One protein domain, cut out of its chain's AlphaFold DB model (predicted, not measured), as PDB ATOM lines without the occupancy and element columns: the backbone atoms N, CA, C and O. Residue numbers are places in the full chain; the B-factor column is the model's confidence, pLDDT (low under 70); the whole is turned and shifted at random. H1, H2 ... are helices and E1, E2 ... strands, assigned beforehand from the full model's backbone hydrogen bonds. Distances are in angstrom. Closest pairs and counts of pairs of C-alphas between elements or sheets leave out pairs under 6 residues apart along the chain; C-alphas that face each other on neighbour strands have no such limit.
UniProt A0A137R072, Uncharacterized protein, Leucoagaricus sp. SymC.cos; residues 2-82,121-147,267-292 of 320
ATOM      1  N   ALA A   2      -3.101 -22.887  11.812       89.12
ATOM      2  CA  ALA A   2      -3.700 -22.430  13.058       89.12
ATOM      3  C   ALA A   2      -2.598 -22.092  14.073       89.12
ATOM      4  O   ALA A   2      -1.571 -22.767  14.141       89.12
ATOM      5  N   ILE A   3      -2.821 -21.048  14.869       92.06
ATOM      6  CA  ILE A   3      -1.935 -20.654  15.966       92.06
ATOM      7  C   ILE A   3      -2.714 -20.789  17.267       92.06
ATOM      8  O   ILE A   3      -3.711 -20.098  17.484       92.06
ATOM      9  N   ILE A   4      -2.254 -21.668  18.146       92.44
ATOM     10  CA  ILE A   4      -2.833 -21.873  19.471       92.44
ATOM     11  C   ILE A   4      -1.944 -21.164  20.484       92.44
ATOM     12  O   ILE A   4      -0.735 -21.378  20.519       92.44
ATOM     13  N   VAL A   5      -2.541 -20.317  21.318       92.44
ATOM     14  CA  VAL A   5      -1.836 -19.562  22.354       92.44
ATOM     15  C   VAL A   5      -2.487 -19.823  23.699       92.44
ATOM     16  O   VAL A   5      -3.621 -19.412  23.949       92.44
ATOM     17  N   LEU A   6      -1.740 -20.465  24.592       91.62
ATOM     18  CA  LEU A   6      -2.077 -20.550  26.005       91.62
ATOM     19  C   LEU A   6      -1.382 -19.399  26.730       91.62
ATOM     20  O   LEU A   6      -0.175 -19.218  26.605       91.62
ATOM     21  N   SER A   7      -2.132 -18.606  27.484       90.56
ATOM     22  CA  SER A   7      -1.612 -17.424  28.174       90.56
ATOM     23  C   SER A   7      -2.170 -17.305  29.583       90.56
ATOM     24  O   SER A   7      -3.317 -17.660  29.833       90.56
ATOM     25  N   ARG A   8      -1.373 -16.779  30.507       87.50
ATOM     26  CA  ARG A   8      -1.839 -16.340  31.820       87.50
ATOM     27  C   ARG A   8      -2.508 -14.972  31.694       87.50
ATOM     28  O   ARG A   8      -2.018 -14.108  30.961       87.50
ATOM     29  N   LEU A   9      -3.617 -14.777  32.404       80.12
ATOM     30  CA  LEU A   9      -4.292 -13.483  32.474       80.12
ATOM     31  C   LEU A   9      -3.410 -12.493  33.254       80.12
ATOM     32  O   LEU A   9      -3.005 -12.790  34.370       80.12
ATOM     33  N   GLU A  10      -3.084 -11.376  32.597       67.94
ATOM     34  CA  GLU A  10      -2.288 -10.217  33.042       67.94
ATOM     35  C   GLU A  10      -1.482 -10.358  34.346       67.94
ATOM     36  O   GLU A  10      -1.996 -10.201  35.445       67.94
ATOM     37  N   ASP A  11      -0.166 -10.523  34.214       67.94
ATOM     38  CA  ASP A  11       0.790 -10.453  35.324       67.94
ATOM     39  C   ASP A  11       1.482  -9.091  35.460       67.94
ATOM     40  O   ASP A  11       2.032  -8.768  36.511       67.94
ATOM     41  N   ARG A  12       1.469  -8.280  34.395       70.00
ATOM     42  CA  ARG A  12       2.219  -7.020  34.334       70.00
ATOM     43  C   ARG A  12       1.617  -5.930  35.206       70.00
ATOM     44  O   ARG A  12       2.362  -5.254  35.906       70.00
ATOM     45  N   TYR A  13       0.297  -5.764  35.165       69.31
ATOM     46  CA  TYR A  13      -0.393  -4.737  35.953       69.31
ATOM     47  C   TYR A  13      -0.473  -5.084  37.435       69.31
ATOM     48  O   TYR A  13      -0.527  -4.197  38.277       69.31
ATOM     49  N   PHE A  14      -0.451  -6.375  37.745       69.12
ATOM     50  CA  PHE A  14      -0.616  -6.882  39.095       69.12
ATOM     51  C   PHE A  14       0.696  -7.372  39.685       69.12
ATOM     52  O   PHE A  14       0.670  -8.139  40.626       69.12
ATOM     53  N   ARG A  15       1.847  -6.948  39.157       68.25
ATOM     54  CA  ARG A  15       3.159  -7.499  39.521       68.25
ATOM     55  C   ARG A  15       3.464  -7.411  41.018       68.25
ATOM     56  O   ARG A  15       4.016  -8.354  41.576       68.25
ATOM     57  N   ASP A  16       3.031  -6.331  41.659       67.25
ATOM     58  CA  ASP A  16       3.275  -6.081  43.085       67.25
ATOM     59  C   ASP A  16       2.266  -6.787  44.001       67.25
ATOM     60  O   ASP A  16       2.553  -7.019  45.170       67.25
ATOM     61  N   ILE A  17       1.103  -7.167  43.464       68.81
ATOM     62  CA  ILE A  17       0.105  -7.997  44.157       68.81
ATOM     63  C   ILE A  17       0.096  -9.436  43.629       68.81
ATOM     64  O   ILE A  17      -0.794 -10.216  43.964       68.81
ATOM     65  N   SER A  18       1.032  -9.761  42.733       64.88
ATOM     66  CA  SER A  18       1.028 -11.029  42.024       64.88
ATOM     67  C   SER A  18       1.406 -12.130  42.988       64.88
ATOM     68  O   SER A  18       2.183 -11.927  43.924       64.88
ATOM     69  N   ASP A  19       0.823 -13.296  42.741       63.97
ATOM     70  CA  ASP A  19       1.035 -14.458  43.574       63.97
ATOM     71  C   ASP A  19       2.516 -14.753  43.773       63.97
ATOM     72  O   ASP A  19       3.362 -14.553  42.894       63.97
ATOM     73  N   ARG A  20       2.812 -15.365  44.916       72.56
ATOM     74  CA  ARG A  20       4.156 -15.834  45.277       72.56
ATOM     75  C   ARG A  20       4.646 -16.985  44.402       72.56
ATOM     76  O   ARG A  20       5.728 -17.511  44.630       72.56
ATOM     77  N   SER A  21       3.882 -17.346  43.381       76.81
ATOM     78  CA  SER A  21       4.077 -18.504  42.534       76.81
ATOM     79  C   SER A  21       4.443 -18.095  41.104       76.81
ATOM     80  O   SER A  21       3.695 -17.429  40.385       76.81
ATOM     81  N   LEU A  22       5.619 -18.538  40.669       79.19
ATOM     82  CA  LEU A  22       6.031 -18.613  39.275       79.19
ATOM     83  C   LEU A  22       5.451 -19.885  38.654       79.19
ATOM     84  O   LEU A  22       5.566 -20.975  39.211       79.19
ATOM     85  N   TRP A  23       4.860 -19.753  37.473       83.38
ATOM     86  CA  TRP A  23       4.174 -20.849  36.798       83.38
ATOM     87  C   TRP A  23       4.852 -21.158  35.468       83.38
ATOM     88  O   TRP A  23       5.185 -20.245  34.714       83.38
ATOM     89  N   ASN A  24       5.040 -22.441  35.173       86.50
ATOM     90  CA  ASN A  24       5.366 -22.922  33.836       86.50
ATOM     91  C   ASN A  24       4.127 -23.598  33.250       86.50
ATOM     92  O   ASN A  24       3.461 -24.377  33.933       86.50
ATOM     93  N   LEU A  25       3.814 -23.273  31.999       88.12
ATOM     94  CA  LEU A  25       2.601 -23.715  31.318       88.12
ATOM     95  C   LEU A  25       2.994 -24.503  30.082       88.12
ATOM     96  O   LEU A  25       3.608 -23.910  29.212       88.12
ATOM     97  N   ASN A  26       2.606 -25.768  29.967       90.69
ATOM     98  CA  ASN A  26       2.769 -26.584  28.759       90.69
ATOM     99  C   ASN A  26       1.407 -27.115  28.320       90.69
ATOM    100  O   ASN A  26       0.516 -27.281  29.150       90.69
ATOM    101  N   PHE A  27       1.224 -27.389  27.036       93.06
ATOM    102  CA  PHE A  27       0.076 -28.133  26.563       93.06
ATOM    103  C   PHE A  27       0.405 -29.101  25.428       93.06
ATOM    104  O   PHE A  27       1.308 -28.875  24.626       93.06
ATOM    105  N   VAL A  28      -0.384 -30.169  25.355       93.94
ATOM    106  CA  VAL A  28      -0.331 -31.193  24.307       93.94
ATOM    107  C   VAL A  28      -1.654 -31.211  23.554       93.94
ATOM    108  O   VAL A  28      -2.725 -31.134  24.163       93.94
ATOM    109  N   LEU A  29      -1.578 -31.305  22.230       94.25
ATOM    110  CA  LEU A  29      -2.717 -31.351  21.323       94.25
ATOM    111  C   LEU A  29      -2.964 -32.784  20.835       94.25
ATOM    112  O   LEU A  29      -2.046 -33.448  20.356       94.25
ATOM    113  N   VAL A  30      -4.215 -33.235  20.912       94.75
ATOM    114  CA  VAL A  30      -4.648 -34.573  20.474       94.75
ATOM    115  C   VAL A  30      -5.936 -34.443  19.663       94.75
ATOM    116  O   VAL A  30      -6.836 -33.700  20.058       94.75
ATOM    117  N   LYS A  31      -6.056 -35.138  18.530       93.44
ATOM    118  CA  LYS A  31      -7.300 -35.158  17.742       93.44
ATOM    119  C   LYS A  31      -8.309 -36.120  18.354       93.44
ATOM    120  O   LYS A  31      -7.963 -37.145  18.935       93.44
ATOM    121  N   GLU A  32      -9.585 -35.769  18.266       92.12
ATOM    122  CA  GLU A  32     -10.644 -36.602  18.820       92.12
ATOM    123  C   GLU A  32     -10.713 -37.951  18.085       92.12
ATOM    124  O   GLU A  32     -10.881 -38.006  16.868       92.12
ATOM    125  N   GLY A  33     -10.606 -39.043  18.844       88.62
ATOM    126  CA  GLY A  33     -10.582 -40.396  18.291       88.62
ATOM    127  C   GLY A  33      -9.192 -40.898  17.901       88.62
ATOM    128  O   GLY A  33      -9.093 -42.007  17.387       88.62
ATOM    129  N   GLU A  34      -8.134 -40.142  18.178       90.44
ATOM    130  CA  GLU A  34      -6.750 -40.606  18.069       90.44
ATOM    131  C   GLU A  34      -6.152 -40.795  19.467       90.44
ATOM    132  O   GLU A  34      -6.515 -40.098  20.418       90.44
ATOM    133  N   LYS A  35      -5.269 -41.788  19.604       90.38
ATOM    134  CA  LYS A  35      -4.554 -42.062  20.860       90.38
ATOM    135  C   LYS A  35      -3.206 -41.355  20.942       90.38
ATOM    136  O   LYS A  35      -2.647 -41.219  22.026       90.38
ATOM    137  N   GLU A  36      -2.677 -40.946  19.799       92.00
ATOM    138  CA  GLU A  36      -1.352 -40.358  19.707       92.00
ATOM    139  C   GLU A  36      -1.448 -38.832  19.765       92.00
ATOM    140  O   GLU A  36      -2.340 -38.236  19.149       92.00
ATOM    141  N   PRO A  37      -0.557 -38.175  20.523       92.44
ATOM    142  CA  PRO A  37      -0.475 -36.730  20.512       92.44
ATOM    143  C   PRO A  37       0.084 -36.240  19.181       92.44
ATOM    144  O   PRO A  37       1.083 -36.750  18.683       92.44
ATOM    145  N   ILE A  38      -0.553 -35.210  18.629       93.00
ATOM    146  CA  ILE A  38      -0.147 -34.601  17.359       93.00
ATOM    147  C   ILE A  38       1.069 -33.713  17.581       93.00
ATOM    148  O   ILE A  38       2.042 -33.764  16.833       93.00
ATOM    149  N   ALA A  39       0.986 -32.854  18.594       92.50
ATOM    150  CA  ALA A  39       2.008 -31.866  18.865       92.50
ATOM    151  C   ALA A  39       2.015 -31.459  20.335       92.50
ATOM    152  O   ALA A  39       0.978 -31.406  21.000       92.50
ATOM    153  N   GLU A  40       3.205 -31.126  20.815       92.12
ATOM    154  CA  GLU A  40       3.447 -30.571  22.139       92.12
ATOM    155  C   GLU A  40       3.967 -29.141  21.998       92.12
ATOM    156  O   GLU A  40       4.757 -28.824  21.105       92.12
ATOM    157  N   SER A  41       3.508 -28.260  22.881       91.38
ATOM    158  CA  SER A  41       3.983 -26.887  22.925       91.38
ATOM    159  C   SER A  41       5.389 -26.825  23.529       91.38
ATOM    160  O   SER A  41       5.629 -27.333  24.621       91.38
ATOM    161  N   VAL A  42       6.329 -26.170  22.849       83.75
ATOM    162  CA  VAL A  42       7.703 -26.020  23.352       83.75
ATOM    163  C   VAL A  42       7.847 -24.681  24.071       83.75
ATOM    164  O   VAL A  42       7.438 -23.635  23.568       83.75
ATOM    165  N   HIS A  43       8.459 -24.682  25.256       74.62
ATOM    166  CA  HIS A  43       8.804 -23.436  25.943       74.62
ATOM    167  C   HIS A  43       9.998 -22.764  25.270       74.62
ATOM    168  O   HIS A  43      11.095 -23.314  25.266       74.62
ATOM    169  N   ALA A  44       9.810 -21.536  24.787       65.94
ATOM    170  CA  ALA A  44      10.931 -20.706  24.351       65.94
ATOM    171  C   ALA A  44      11.735 -20.156  25.547       65.94
ATOM    172  O   ALA A  44      12.960 -20.078  25.493       65.94
ATOM    173  N   VAL A  45      11.052 -19.781  26.638       72.44
ATOM    174  CA  VAL A  45      11.662 -19.211  27.851       72.44
ATOM    175  C   VAL A  45      10.926 -19.726  29.094       72.44
ATOM    176  O   VAL A  45       9.694 -19.779  29.118       72.44
ATOM    177  N   LEU A  46      11.677 -20.091  30.140       70.88
ATOM    178  CA  LEU A  46      11.126 -20.498  31.441       70.88
ATOM    179  C   LEU A  46      10.297 -19.371  32.082       70.88
ATOM    180  O   LEU A  46      10.648 -18.197  31.975       70.88
ATOM    181  N   TRP A  47       9.207 -19.741  32.759       73.50
ATOM    182  CA  TRP A  47       8.256 -18.838  33.430       73.50
ATOM    183  C   TRP A  47       7.623 -17.780  32.515       73.50
ATOM    184  O   TRP A  47       7.258 -16.686  32.954       73.50
ATOM    185  N   SER A  48       7.488 -18.100  31.227       80.62
ATOM    186  CA  SER A  48       6.808 -17.233  30.271       80.62
ATOM    187  C   SER A  48       5.321 -17.110  30.580       80.62
ATOM    188  O   SER A  48       4.644 -18.079  30.918       80.62
ATOM    189  N   ARG A  49       4.781 -15.907  30.361       84.06
ATOM    190  CA  ARG A  49       3.342 -15.616  30.475       84.06
ATOM    191  C   ARG A  49       2.476 -16.358  29.459       84.06
ATOM    192  O   ARG A  49       1.260 -16.400  29.617       84.06
ATOM    193  N   SER A  50       3.068 -16.862  28.384       88.88
ATOM    194  CA  SER A  50       2.347 -17.532  27.311       88.88
ATOM    195  C   SER A  50       3.224 -18.538  26.592       88.88
ATOM    196  O   SER A  50       4.439 -18.358  26.519       88.88
ATOM    197  N   VAL A  51       2.576 -19.540  26.009       91.44
ATOM    198  CA  VAL A  51       3.177 -20.517  25.107       91.44
ATOM    199  C   VAL A  51       2.331 -20.600  23.845       91.44
ATOM    200  O   VAL A  51       1.098 -20.593  23.909       91.44
ATOM    201  N   ASN A  52       3.006 -20.630  22.704       92.81
ATOM    202  CA  ASN A  52       2.423 -20.700  21.377       92.81
ATOM    203  C   ASN A  52       2.745 -22.043  20.712       92.81
ATOM    204  O   ASN A  52       3.813 -22.616  20.916       92.81
ATOM    205  N   LEU A  53       1.809 -22.518  19.900       92.62
ATOM    206  CA  LEU A  53       1.988 -23.646  19.001       92.62
ATOM    207  C   LEU A  53       1.425 -23.256  17.635       92.62
ATOM    208  O   LEU A  53       0.253 -22.893  17.525       92.62
ATOM    209  N   GLU A  54       2.268 -23.326  16.613       92.62
ATOM    210  CA  GLU A  54       1.907 -23.063  15.221       92.62
ATOM    211  C   GLU A  54       1.851 -24.401  14.492       92.62
ATOM    212  O   GLU A  54       2.845 -25.124  14.442       92.62
ATOM    213  N   ILE A  55       0.674 -24.770  13.987       92.62
ATOM    214  CA  ILE A  55       0.466 -26.072  13.352       92.62
ATOM    215  C   ILE A  55      -0.638 -26.010  12.293       92.62
ATOM    216  O   ILE A  55      -1.586 -25.224  12.373       92.62
ATOM    217  N   GLU A  56      -0.520 -26.843  11.267       91.00
ATOM    218  CA  GLU A  56      -1.578 -27.067  10.289       91.00
ATOM    219  C   GLU A  56      -2.518 -28.158  10.795       91.00
ATOM    220  O   GLU A  56      -2.116 -29.299  11.001       91.00
ATOM    221  N   LEU A  57      -3.773 -27.780  11.042       90.31
ATOM    222  CA  LEU A  57      -4.813 -28.678  11.532       90.31
ATOM    223  C   LEU A  57      -5.890 -28.845  10.471       90.31
ATOM    224  O   LEU A  57      -6.263 -27.889   9.787       90.31
ATOM    225  N   GLU A  58      -6.403 -30.063  10.377       90.06
ATOM    226  CA  GLU A  58      -7.571 -30.394   9.574       90.06
ATOM    227  C   GLU A  58      -8.858 -29.918  10.259       90.06
ATOM    228  O   GLU A  58      -8.894 -29.611  11.454       90.06
ATOM    229  N   ALA A  59      -9.956 -29.886   9.505       88.69
ATOM    230  CA  ALA A  59     -11.266 -29.646  10.089       88.69
ATOM    231  C   ALA A  59     -11.631 -30.810  11.024       88.69
ATOM    232  O   ALA A  59     -11.777 -31.956  10.599       88.69
ATOM    233  N   GLY A  60     -11.785 -30.519  12.312       89.31
ATOM    234  CA  GLY A  60     -12.062 -31.549  13.298       89.31
ATOM    235  C   GLY A  60     -12.142 -31.012  14.714       89.31
ATOM    236  O   GLY A  60     -11.993 -29.816  14.971       89.31
ATOM    237  N   LYS A  61     -12.394 -31.929  15.646       91.44
ATOM    238  CA  LYS A  61     -12.404 -31.642  17.075       91.44
ATOM    239  C   LYS A  61     -11.094 -32.107  17.697       91.44
ATOM    240  O   LYS A  61     -10.647 -33.226  17.453       91.44
ATOM    241  N   TYR A  62     -10.509 -31.244  18.516       92.44
ATOM    242  CA  TYR A  62      -9.221 -31.468  19.161       92.44
ATOM    243  C   TYR A  62      -9.338 -31.257  20.671       92.44
ATOM    244  O   TYR A  62     -10.126 -30.430  21.137       92.44
ATOM    245  N   PHE A  63      -8.533 -31.996  21.425       92.06
ATOM    246  CA  PHE A  63      -8.353 -31.854  22.861       92.06
ATOM    247  C   PHE A  63      -7.001 -31.211  23.155       92.06
ATOM    248  O   PHE A  63      -5.986 -31.565  22.557       92.06
ATOM    249  N   VAL A  64      -7.003 -30.265  24.094       91.88
ATOM    250  CA  VAL A  64      -5.802 -29.579  24.577       91.88
ATOM    251  C   VAL A  64      -5.600 -29.963  26.037       91.88
ATOM    252  O   VAL A  64      -6.369 -29.544  26.905       91.88
ATOM    253  N   TYR A  65      -4.568 -30.754  26.310       91.81
ATOM    254  CA  TYR A  65      -4.185 -31.142  27.664       91.81
ATOM    255  C   TYR A  65      -3.163 -30.156  28.198       91.81
ATOM    256  O   TYR A  65      -2.067 -30.063  27.661       91.81
ATOM    257  N   VAL A  66      -3.516 -29.422  29.250       89.94
ATOM    258  CA  VAL A  66      -2.648 -28.400  29.843       89.94
ATOM    259  C   VAL A  66      -1.950 -28.958  31.079       89.94
ATOM    260  O   VAL A  66      -2.598 -29.470  31.991       89.94
ATOM    261  N   ARG A  67      -0.630 -28.803  31.131       87.12
ATOM    262  CA  ARG A  67       0.219 -29.070  32.290       87.12
ATOM    263  C   ARG A  67       0.680 -27.753  32.910       87.12
ATOM    264  O   ARG A  67       1.125 -26.843  32.212       87.12
ATOM    265  N   ILE A  68       0.590 -27.678  34.233       85.75
ATOM    266  CA  ILE A  68       0.905 -26.487  35.017       85.75
ATOM    267  C   ILE A  68       1.900 -26.886  36.105       85.75
ATOM    268  O   ILE A  68       1.572 -27.699  36.967       85.75
ATOM    269  N   ASP A  69       3.088 -26.287  36.085       82.38
ATOM    270  CA  ASP A  69       4.125 -26.521  37.090       82.38
ATOM    271  C   ASP A  69       4.356 -25.238  37.908       82.38
ATOM    272  O   ASP A  69       4.705 -24.191  37.356       82.38
ATOM    273  N   ARG A  70       4.185 -25.320  39.231       80.00
ATOM    274  CA  ARG A  70       4.348 -24.199  40.172       80.00
ATOM    275  C   ARG A  70       5.747 -24.163  40.783       80.00
ATOM    276  O   ARG A  70       6.308 -25.206  41.113       80.00
ATOM    277  N   GLN A  71       6.275 -22.966  41.004       74.44
ATOM    278  CA  GLN A  71       7.506 -22.706  41.743       74.44
ATOM    279  C   GLN A  71       7.330 -21.468  42.621       74.44
ATOM    280  O   GLN A  71       6.804 -20.470  42.146       74.44
ATOM    281  N   LEU A  72       7.785 -21.498  43.872       71.94
ATOM    282  CA  LEU A  72       7.657 -20.342  44.754       71.94
ATOM    283  C   LEU A  72       8.765 -19.314  44.474       71.94
ATOM    284  O   LEU A  72       9.914 -19.643  44.172       71.94
ATOM    285  N   ASN A  73       8.415 -18.035  44.532       66.31
ATOM    286  CA  ASN A  73       9.335 -16.930  44.340       66.31
ATOM    287  C   ASN A  73       9.965 -16.541  45.683       66.31
ATOM    288  O   ASN A  73       9.381 -15.798  46.465       66.31
ATOM    289  N   HIS A  74      11.198 -16.990  45.904       60.28
ATOM    290  CA  HIS A  74      12.013 -16.713  47.096       60.28
ATOM    291  C   HIS A  74      12.340 -15.226  47.333       60.28
ATOM    292  O   HIS A  74      12.938 -14.892  48.351       60.28
ATOM    293  N   ARG A  75      12.032 -14.332  46.382       58.81
ATOM    294  CA  ARG A  75      12.286 -12.888  46.526       58.81
ATOM    295  C   ARG A  75      11.240 -12.167  47.369       58.81
ATOM    296  O   ARG A  75      11.515 -11.065  47.827       58.81
ATOM    297  N   ILE A  76      10.054 -12.750  47.516       59.19
ATOM    298  CA  ILE A  76       9.002 -12.214  48.378       59.19
ATOM    299  C   ILE A  76       9.269 -12.804  49.763       59.19
ATOM    300  O   ILE A  76       9.346 -14.024  49.890       59.19
ATOM    301  N   GLU A  77       9.520 -11.934  50.744       50.81
ATOM    302  CA  GLU A  77      10.027 -12.266  52.082       50.81
ATOM    303  C   GLU A  77       9.355 -13.513  52.672       50.81
ATOM    304  O   GLU A  77       8.162 -13.535  52.969       50.81
ATOM    305  N   TYR A  78      10.157 -14.557  52.846       54.81
ATOM    306  CA  TYR A  78       9.820 -15.734  53.628       54.81
ATOM    307  C   TYR A  78      10.954 -15.942  54.633       54.81
ATOM    308  O   TYR A  78      12.110 -15.668  54.312       54.81
ATOM    309  N   GLU A  79      10.649 -16.456  55.822       53.22
ATOM    310  CA  GLU A  79      11.628 -17.175  56.641       53.22
ATOM    311  C   GLU A  79      11.663 -18.619  56.114       53.22
ATOM    312  O   GLU A  79      10.774 -19.412  56.448       53.22
ATOM    313  N   PRO A  80      12.605 -19.003  55.229       53.06
ATOM    314  CA  PRO A  80      12.618 -20.356  54.711       53.06
ATOM    315  C   PRO A  80      13.109 -21.271  55.834       53.06
ATOM    316  O   PRO A  80      14.297 -21.336  56.129       53.06
ATOM    317  N   THR A  81      12.202 -22.016  56.463       56.38
ATOM    318  CA  THR A  81      12.609 -23.159  57.296       56.38
ATOM    319  C   THR A  81      13.206 -24.279  56.436       56.38
ATOM    320  O   THR A  81      13.991 -25.081  56.936       56.38
ATOM    321  N   ILE A  82      12.882 -24.315  55.135       58.84
ATOM    322  CA  ILE A  82      13.440 -25.225  54.127       58.84
ATOM    323  C   ILE A  82      13.627 -24.439  52.818       58.84
ATOM    324  O   ILE A  82      12.718 -23.733  52.388       58.84
ATOM    325  N   GLU A 121      -1.362 -40.521  28.832       89.88
ATOM    326  CA  GLU A 121      -1.910 -41.687  28.142       89.88
ATOM    327  C   GLU A 121      -3.252 -42.109  28.747       89.88
ATOM    328  O   GLU A 121      -4.216 -42.351  28.024       89.88
ATOM    329  N   TRP A 122      -3.351 -42.107  30.080       89.12
ATOM    330  CA  TRP A 122      -4.586 -42.448  30.785       89.12
ATOM    331  C   TRP A 122      -5.722 -41.456  30.490       89.12
ATOM    332  O   TRP A 122      -6.873 -41.863  30.320       89.12
ATOM    333  N   LEU A 123      -5.407 -40.157  30.396       88.44
ATOM    334  CA  LEU A 123      -6.387 -39.128  30.034       88.44
ATOM    335  C   LEU A 123      -6.869 -39.302  28.592       88.44
ATOM    336  O   LEU A 123      -8.075 -39.262  28.346       88.44
ATOM    337  N   ILE A 124      -5.941 -39.555  27.668       90.75
ATOM    338  CA  ILE A 124      -6.259 -39.786  26.258       90.75
ATOM    339  C   ILE A 124      -7.118 -41.044  26.095       90.75
ATOM    340  O   ILE A 124      -8.120 -41.014  25.384       90.75
ATOM    341  N   ASP A 125      -6.783 -42.135  26.784       91.75
ATOM    342  CA  ASP A 125      -7.540 -43.386  26.714       91.75
ATOM    343  C   ASP A 125      -8.973 -43.233  27.236       91.75
ATOM    344  O   ASP A 125      -9.902 -43.825  26.675       91.75
ATOM    345  N   ARG A 126      -9.177 -42.446  28.299       90.19
ATOM    346  CA  ARG A 126     -10.524 -42.143  28.799       90.19
ATOM    347  C   ARG A 126     -11.333 -41.388  27.748       90.19
ATOM    348  O   ARG A 126     -12.448 -41.794  27.427       90.19
ATOM    349  N   ASP A 127     -10.757 -40.333  27.185       89.12
ATOM    350  CA  ASP A 127     -11.433 -39.487  26.203       89.12
ATOM    351  C   ASP A 127     -11.685 -40.254  24.881       89.12
ATOM    352  O   ASP A 127     -12.723 -40.080  24.237       89.12
ATOM    353  N   TYR A 128     -10.805 -41.195  24.523       91.38
ATOM    354  CA  TYR A 128     -10.996 -42.125  23.408       91.38
ATOM    355  C   TYR A 128     -12.162 -43.099  23.644       91.38
ATOM    356  O   TYR A 128     -12.962 -43.332  22.737       91.38
ATOM    357  N   LYS A 129     -12.307 -43.651  24.857       91.50
ATOM    358  CA  LYS A 129     -13.456 -44.505  25.216       91.50
ATOM    359  C   LYS A 129     -14.773 -43.734  25.133       91.50
ATOM    360  O   LYS A 129     -15.707 -44.208  24.489       91.50
ATOM    361  N   GLU A 130     -14.819 -42.523  25.693       90.19
ATOM    362  CA  GLU A 130     -15.986 -41.631  25.591       90.19
ATOM    363  C   GLU A 130     -16.361 -41.358  24.125       90.19
ATOM    364  O   GLU A 130     -17.541 -41.336  23.761       90.19
ATOM    365  N   TYR A 131     -15.359 -41.178  23.260       90.88
ATOM    366  CA  TYR A 131     -15.573 -40.998  21.829       90.88
ATOM    367  C   TYR A 131     -16.172 -42.241  21.158       90.88
ATOM    368  O   TYR A 131     -17.138 -42.108  20.404       90.88
ATOM    369  N   GLN A 132     -15.650 -43.437  21.450       90.50
ATOM    370  CA  GLN A 132     -16.168 -44.692  20.890       90.50
ATOM    371  C   GLN A 132     -17.619 -44.950  21.305       90.50
ATOM    372  O   GLN A 132     -18.456 -45.283  20.466       90.50
ATOM    373  N   GLU A 133     -17.955 -44.715  22.574       91.81
ATOM    374  CA  GLU A 133     -19.333 -44.832  23.056       91.81
ATOM    375  C   GLU A 133     -20.274 -43.849  22.357       91.81
ATOM    376  O   GLU A 133     -21.403 -44.195  22.005       91.81
ATOM    377  N   ARG A 134     -19.819 -42.611  22.133       90.94
ATOM    378  CA  ARG A 134     -20.609 -41.593  21.435       90.94
ATOM    379  C   ARG A 134     -20.824 -41.958  19.967       90.94
ATOM    380  O   ARG A 134     -21.947 -41.845  19.481       90.94
ATOM    381  N   LYS A 135     -19.783 -42.450  19.290       91.00
ATOM    382  CA  LYS A 135     -19.853 -42.984  17.921       91.00
ATOM    383  C   LYS A 135     -20.832 -44.152  17.817       91.00
ATOM    384  O   LYS A 135     -21.678 -44.145  16.930       91.00
ATOM    385  N   ALA A 136     -20.761 -45.120  18.732       90.44
ATOM    386  CA  ALA A 136     -21.666 -46.269  18.749       90.44
ATOM    387  C   ALA A 136     -23.133 -45.846  18.936       90.44
ATOM    388  O   ALA A 136     -24.012 -46.325  18.221       90.44
ATOM    389  N   LYS A 137     -23.395 -44.894  19.844       90.56
ATOM    390  CA  LYS A 137     -24.737 -44.318  20.046       90.56
ATOM    391  C   LYS A 137     -25.248 -43.604  18.795       90.56
ATOM    392  O   LYS A 137     -26.413 -43.756  18.447       90.56
ATOM    393  N   GLU A 138     -24.395 -42.852  18.104       89.62
ATOM    394  CA  GLU A 138     -24.773 -42.153  16.874       89.62
ATOM    395  C   GLU A 138     -25.107 -43.123  15.730       89.62
ATOM    396  O   GLU A 138     -26.096 -42.926  15.027       89.62
ATOM    397  N   VAL A 139     -24.327 -44.198  15.569       90.00
ATOM    398  CA  VAL A 139     -24.615 -45.250  14.580       90.00
ATOM    399  C   VAL A 139     -25.945 -45.932  14.899       90.00
ATOM    400  O   VAL A 139     -26.804 -46.009  14.026       90.00
ATOM    401  N   ALA A 140     -26.172 -46.311  16.159       88.06
ATOM    402  CA  ALA A 140     -27.431 -46.921  16.585       88.06
ATOM    403  C   ALA A 140     -28.650 -46.011  16.336       88.06
ATOM    404  O   ALA A 140     -29.708 -46.490  15.930       88.06
ATOM    405  N   LEU A 141     -28.507 -44.694  16.534       87.88
ATOM    406  CA  LEU A 141     -29.558 -43.724  16.215       87.88
ATOM    407  C   LEU A 141     -29.830 -43.654  14.707       87.88
ATOM    408  O   LEU A 141     -30.990 -43.685  14.302       87.88
ATOM    409  N   ARG A 142     -28.784 -43.618  13.873       85.44
ATOM    410  CA  ARG A 142     -28.931 -43.608  12.407       85.44
ATOM    411  C   ARG A 142     -29.577 -44.889  11.886       85.44
ATOM    412  O   ARG A 142     -30.406 -44.823  10.981       85.44
ATOM    413  N   ASP A 143     -29.230 -46.038  12.455       84.69
ATOM    414  CA  ASP A 143     -29.819 -47.323  12.075       84.69
ATOM    415  C   ASP A 143     -31.285 -47.414  12.522       84.69
ATOM    416  O   ASP A 143     -32.136 -47.869  11.756       84.69
ATOM    417  N   ALA A 144     -31.624 -46.880  13.701       78.12
ATOM    418  CA  ALA A 144     -33.008 -46.763  14.160       78.12
ATOM    419  C   ALA A 144     -33.845 -45.796  13.298       78.12
ATOM    420  O   ALA A 144     -35.021 -46.059  13.038       78.12
ATOM    421  N   GLU A 145     -33.264 -44.691  12.824       76.81
ATOM    422  CA  GLU A 145     -33.929 -43.764  11.899       76.81
ATOM    423  C   GLU A 145     -34.133 -44.374  10.510       76.81
ATOM    424  O   GLU A 145     -35.205 -44.216   9.923       76.81
ATOM    425  N   LYS A 146     -33.147 -45.118   9.993       76.69
ATOM    426  CA  LYS A 146     -33.281 -45.850   8.726       76.69
ATOM    427  C   LYS A 146     -34.326 -46.960   8.817       76.69
ATOM    428  O   LYS A 146     -35.122 -47.102   7.893       76.69
ATOM    429  N   ALA A 147     -34.392 -47.685   9.935       72.00
ATOM    430  CA  ALA A 147     -35.405 -48.716  10.167       72.00
ATOM    431  C   ALA A 147     -36.834 -48.145  10.225       72.00
ATOM    432  O   ALA A 147     -37.772 -48.790   9.770       72.00
ATOM    433  N   ASP A 267      -3.755 -19.595  45.907       65.38
ATOM    434  CA  ASP A 267      -3.142 -19.150  44.657       65.38
ATOM    435  C   ASP A 267      -4.142 -19.399  43.511       65.38
ATOM    436  O   ASP A 267      -4.358 -20.541  43.086       65.38
ATOM    437  N   GLU A 268      -4.795 -18.345  43.024       74.12
ATOM    438  CA  GLU A 268      -5.738 -18.431  41.908       74.12
ATOM    439  C   GLU A 268      -5.014 -18.174  40.580       74.12
ATOM    440  O   GLU A 268      -4.587 -17.062  40.271       74.12
ATOM    441  N   LEU A 269      -4.913 -19.209  39.743       78.81
ATOM    442  CA  LEU A 269      -4.319 -19.095  38.414       78.81
ATOM    443  C   LEU A 269      -5.392 -18.938  37.331       78.81
ATOM    444  O   LEU A 269      -6.169 -19.853  37.057       78.81
ATOM    445  N   TYR A 270      -5.368 -17.794  36.648       84.06
ATOM    446  CA  TYR A 270      -6.250 -17.498  35.521       84.06
ATOM    447  C   TYR A 270      -5.541 -17.765  34.191       84.06
ATOM    448  O   TYR A 270      -4.540 -17.123  33.861       84.06
ATOM    449  N   LEU A 271      -6.082 -18.700  33.406       87.12
ATOM    450  CA  LEU A 271      -5.560 -19.078  32.093       87.12
ATOM    451  C   LEU A 271      -6.545 -18.702  30.984       87.12
ATOM    452  O   LEU A 271      -7.748 -18.913  31.101       87.12
ATOM    453  N   GLY A 272      -6.014 -18.172  29.889       89.06
ATOM    454  CA  GLY A 272      -6.726 -17.880  28.654       89.06
ATOM    455  C   GLY A 272      -6.135 -18.679  27.499       89.06
ATOM    456  O   GLY A 272      -4.944 -18.564  27.205       89.06
ATOM    457  N   LEU A 273      -6.982 -19.456  26.828       90.81
ATOM    458  CA  LEU A 273      -6.650 -20.168  25.599       90.81
ATOM    459  C   LEU A 273      -7.237 -19.404  24.412       90.81
ATOM    460  O   LEU A 273      -8.439 -19.147  24.371       90.81
ATOM    461  N   ARG A 274      -6.389 -19.032  23.456       90.00
ATOM    462  CA  ARG A 274      -6.779 -18.352  22.217       90.00
ATOM    463  C   ARG A 274      -6.362 -19.205  21.031       90.00
ATOM    464  O   ARG A 274      -5.278 -19.777  21.040       90.00
ATOM    465  N   VAL A 275      -7.218 -19.275  20.021       91.06
ATOM    466  CA  VAL A 275      -6.944 -19.995  18.777       91.06
ATOM    467  C   VAL A 275      -7.161 -19.020  17.633       91.06
ATOM    468  O   VAL A 275      -8.237 -18.440  17.512       91.06
ATOM    469  N   TYR A 276      -6.127 -18.823  16.825       91.31
ATOM    470  CA  TYR A 276      -6.171 -17.998  15.629       91.31
ATOM    471  C   TYR A 276      -6.165 -18.918  14.413       91.31
ATOM    472  O   TYR A 276      -5.239 -19.705  14.224       91.31
ATOM    473  N   THR A 277      -7.206 -18.821  13.600       89.62
ATOM    474  CA  THR A 277      -7.349 -19.526  12.325       89.62
ATOM    475  C   THR A 277      -7.513 -18.511  11.197       89.62
ATOM    476  O   THR A 277      -7.764 -17.328  11.436       89.62
ATOM    477  N   HIS A 278      -7.355 -18.955   9.950       85.25
ATOM    478  CA  HIS A 278      -7.731 -18.128   8.805       85.25
ATOM    479  C   HIS A 278      -9.248 -17.887   8.791       85.25
ATOM    480  O   HIS A 278     -10.015 -18.721   9.274       85.25
ATOM    481  N   LYS A 279      -9.668 -16.741   8.233       70.44
ATOM    482  CA  LYS A 279     -11.053 -16.227   8.277       70.44
ATOM    483  C   LYS A 279     -12.110 -17.237   7.821       70.44
ATOM    484  O   LYS A 279     -13.235 -17.187   8.304       70.44
ATOM    485  N   ASP A 280     -11.727 -18.154   6.942       78.56
ATOM    486  CA  ASP A 280     -12.638 -19.100   6.300       78.56
ATOM    487  C   ASP A 280     -12.935 -20.340   7.161       78.56
ATOM    488  O   ASP A 280     -13.813 -21.130   6.825       78.56
ATOM    489  N   VAL A 281     -12.235 -20.519   8.291       80.56
ATOM    490  CA  VAL A 281     -12.404 -21.679   9.180       80.56
ATOM    491  C   VAL A 281     -12.627 -21.204  10.620       80.56
ATOM    492  O   VAL A 281     -11.656 -20.980  11.352       80.56
ATOM    493  N   PRO A 282     -13.885 -21.028  11.067       81.25
ATOM    494  CA  PRO A 282     -14.165 -20.611  12.435       81.25
ATOM    495  C   PRO A 282     -13.791 -21.717  13.430       81.25
ATOM    496  O   PRO A 282     -14.167 -22.877  13.263       81.25
ATOM    497  N   ALA A 283     -13.083 -21.351  14.498       83.12
ATOM    498  CA  ALA A 283     -12.747 -22.252  15.598       83.12
ATOM    499  C   ALA A 283     -13.603 -21.947  16.834       83.12
ATOM    500  O   ALA A 283     -13.716 -20.796  17.260       83.12
ATOM    501  N   ALA A 284     -14.177 -22.987  17.441       84.62
ATOM    502  CA  ALA A 284     -14.894 -22.892  18.708       84.62
ATOM    503  C   ALA A 284     -14.061 -23.526  19.827       84.62
ATOM    504  O   ALA A 284     -13.663 -24.686  19.737       84.62
ATOM    505  N   VAL A 285     -13.811 -22.767  20.895       83.62
ATOM    506  CA  VAL A 285     -13.027 -23.221  22.050       83.62
ATOM    507  C   VAL A 285     -13.962 -23.472  23.228       83.62
ATOM    508  O   VAL A 285     -14.699 -22.578  23.641       83.62
ATOM    509  N   VAL A 286     -13.914 -24.682  23.792       83.12
ATOM    510  CA  VAL A 286     -14.711 -25.071  24.964       83.12
ATOM    511  C   VAL A 286     -13.787 -25.611  26.050       83.12
ATOM    512  O   VAL A 286     -13.053 -26.571  25.832       83.12
ATOM    513  N   GLY A 287     -13.832 -24.999  27.235       74.06
ATOM    514  CA  GLY A 287     -13.042 -25.420  28.393       74.06
ATOM    515  C   GLY A 287     -13.821 -26.345  29.329       74.06
ATOM    516  O   GLY A 287     -14.922 -26.007  29.774       74.06
ATOM    517  N   THR A 288     -13.230 -27.487  29.690       72.12
ATOM    518  CA  THR A 288     -13.722 -28.348  30.778       72.12
ATOM    519  C   THR A 288     -12.580 -28.676  31.736       72.12
ATOM    520  O   THR A 288     -11.492 -29.035  31.300       72.12
ATOM    521  N   LEU A 289     -12.813 -28.525  33.044       67.62
ATOM    522  CA  LEU A 289     -11.856 -28.929  34.074       67.62
ATOM    523  C   LEU A 289     -12.201 -30.358  34.486       67.62
ATOM    524  O   LEU A 289     -13.193 -30.582  35.177       67.62
ATOM    525  N   ARG A 290     -11.403 -31.327  34.042       62.69
ATOM    526  CA  ARG A 290     -11.625 -32.747  34.334       62.69
ATOM    527  C   ARG A 290     -10.778 -33.193  35.532       62.69
ATOM    528  O   ARG A 290     -10.001 -34.134  35.428       62.69
ATOM    529  N   VAL A 291     -10.911 -32.495  36.663       54.22
ATOM    530  CA  VAL A 291     -10.320 -32.919  37.943       54.22
ATOM    531  C   VAL A 291     -11.412 -33.600  38.757       54.22
ATOM    532  O   VAL A 291     -12.095 -32.973  39.560       54.22
ATOM    533  N   GLN A 292     -11.601 -34.891  38.521       41.28
ATOM    534  CA  GLN A 292     -12.231 -35.768  39.499       41.28
ATOM    535  C   GLN A 292     -11.299 -36.959  39.668       41.28
ATOM    536  O   GLN A 292     -11.277 -37.870  38.847       41.28
TER     537      GLN A 292
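What this domain is: This is residues 2 to 82, 121 to 147 and 267 to 292 of the 320 residues of an uncharacterized protein of Leucoagaricus sp. SymC.cos (UniProt A0A137R072). Two small three-stranded sheets, E3 E2 E5 and E4 E1 E6, lie face to face as a sandwich, their strands crossed at 31 degrees. The long helix H1 grazes the sheet E3 E2 E5 with its first residues, and its residues 136 to 147 stick out as a free arm. The 134 printed residues, with the named elements in the order E1 E2 E3 E4 E5 H1 E6, are of the mixed class, with one named helix and six named strands; both sheets are antiparallel. The whole is loose, with a radius of gyration of the C-alphas of 19.5 A, and elongated, spanning 73 by 38 by 23 A.

How they stand to each other: The sheet E3 E2 E5 has E2, residues 21 to 31, as its inner strand, with E3, residues 37 to 40, and E5, residues 62 to 72, as edge strands. E2 and E5 are antiparallel at 164 degrees, with N 26 and O 67 within hydrogen-bond range at 2.9 A. E2 and E3 form a hairpin, with N 29 and O 39 at 2.8 A. In the other sheet E1, residues 2 to 8, is the inner strand between the edge strands E4, residues 50 to 55, and E6, residues 271 to 277. N 4 and O 53 are 2.9 A apart across E1 and E4, and N 5 and O 274 are 2.8 A apart across E1 and E6. The parts of the two sheets that face each other are 9.2 A centre to centre, their best planes 19 degrees apart. The closest C-alphas of E2 and E4 are those of Leu 25 and Val 51, 7.0 A. E5 and E6 are apart. H1, residues 121 to 147, only grazes the sheet E3 E2 E5 with residues 121 to 128; its closest C-alpha pair with E2 is Ile 124 and Val 30, 8.0 A. In H1 every O i to N i+4 pair is within hydrogen-bond range.

Where its parts are: E2 spans 32.0 A and E5 32.6 A, E1 19.8 A, E6 19.9 A, E4 16.5 A and E3 7.5 A. H1 spans 38.7 A. C-alpha 2, where E1 begins, is at (-3.700, -22.430, 13.058); H1 ends with C-alpha 147 at (-35.405, -48.716, 10.167); E6 ends with C-alpha 277 at (-7.349, -19.526, 12.325).

The domain as a whole: The C-alphas of Glu 79 and Ala 147 are the two farthest apart, 73.3 A. Residues 83 to 120 are not printed, with 34.4 A across the cut, and residues 148 to 266, with 55.7 A. The link from E1 to E2 is long. Mean pLDDT of the printed part is 81.8; 25 residues are under 70, among them 13 to 19, 73 to 82 and 289 to 292.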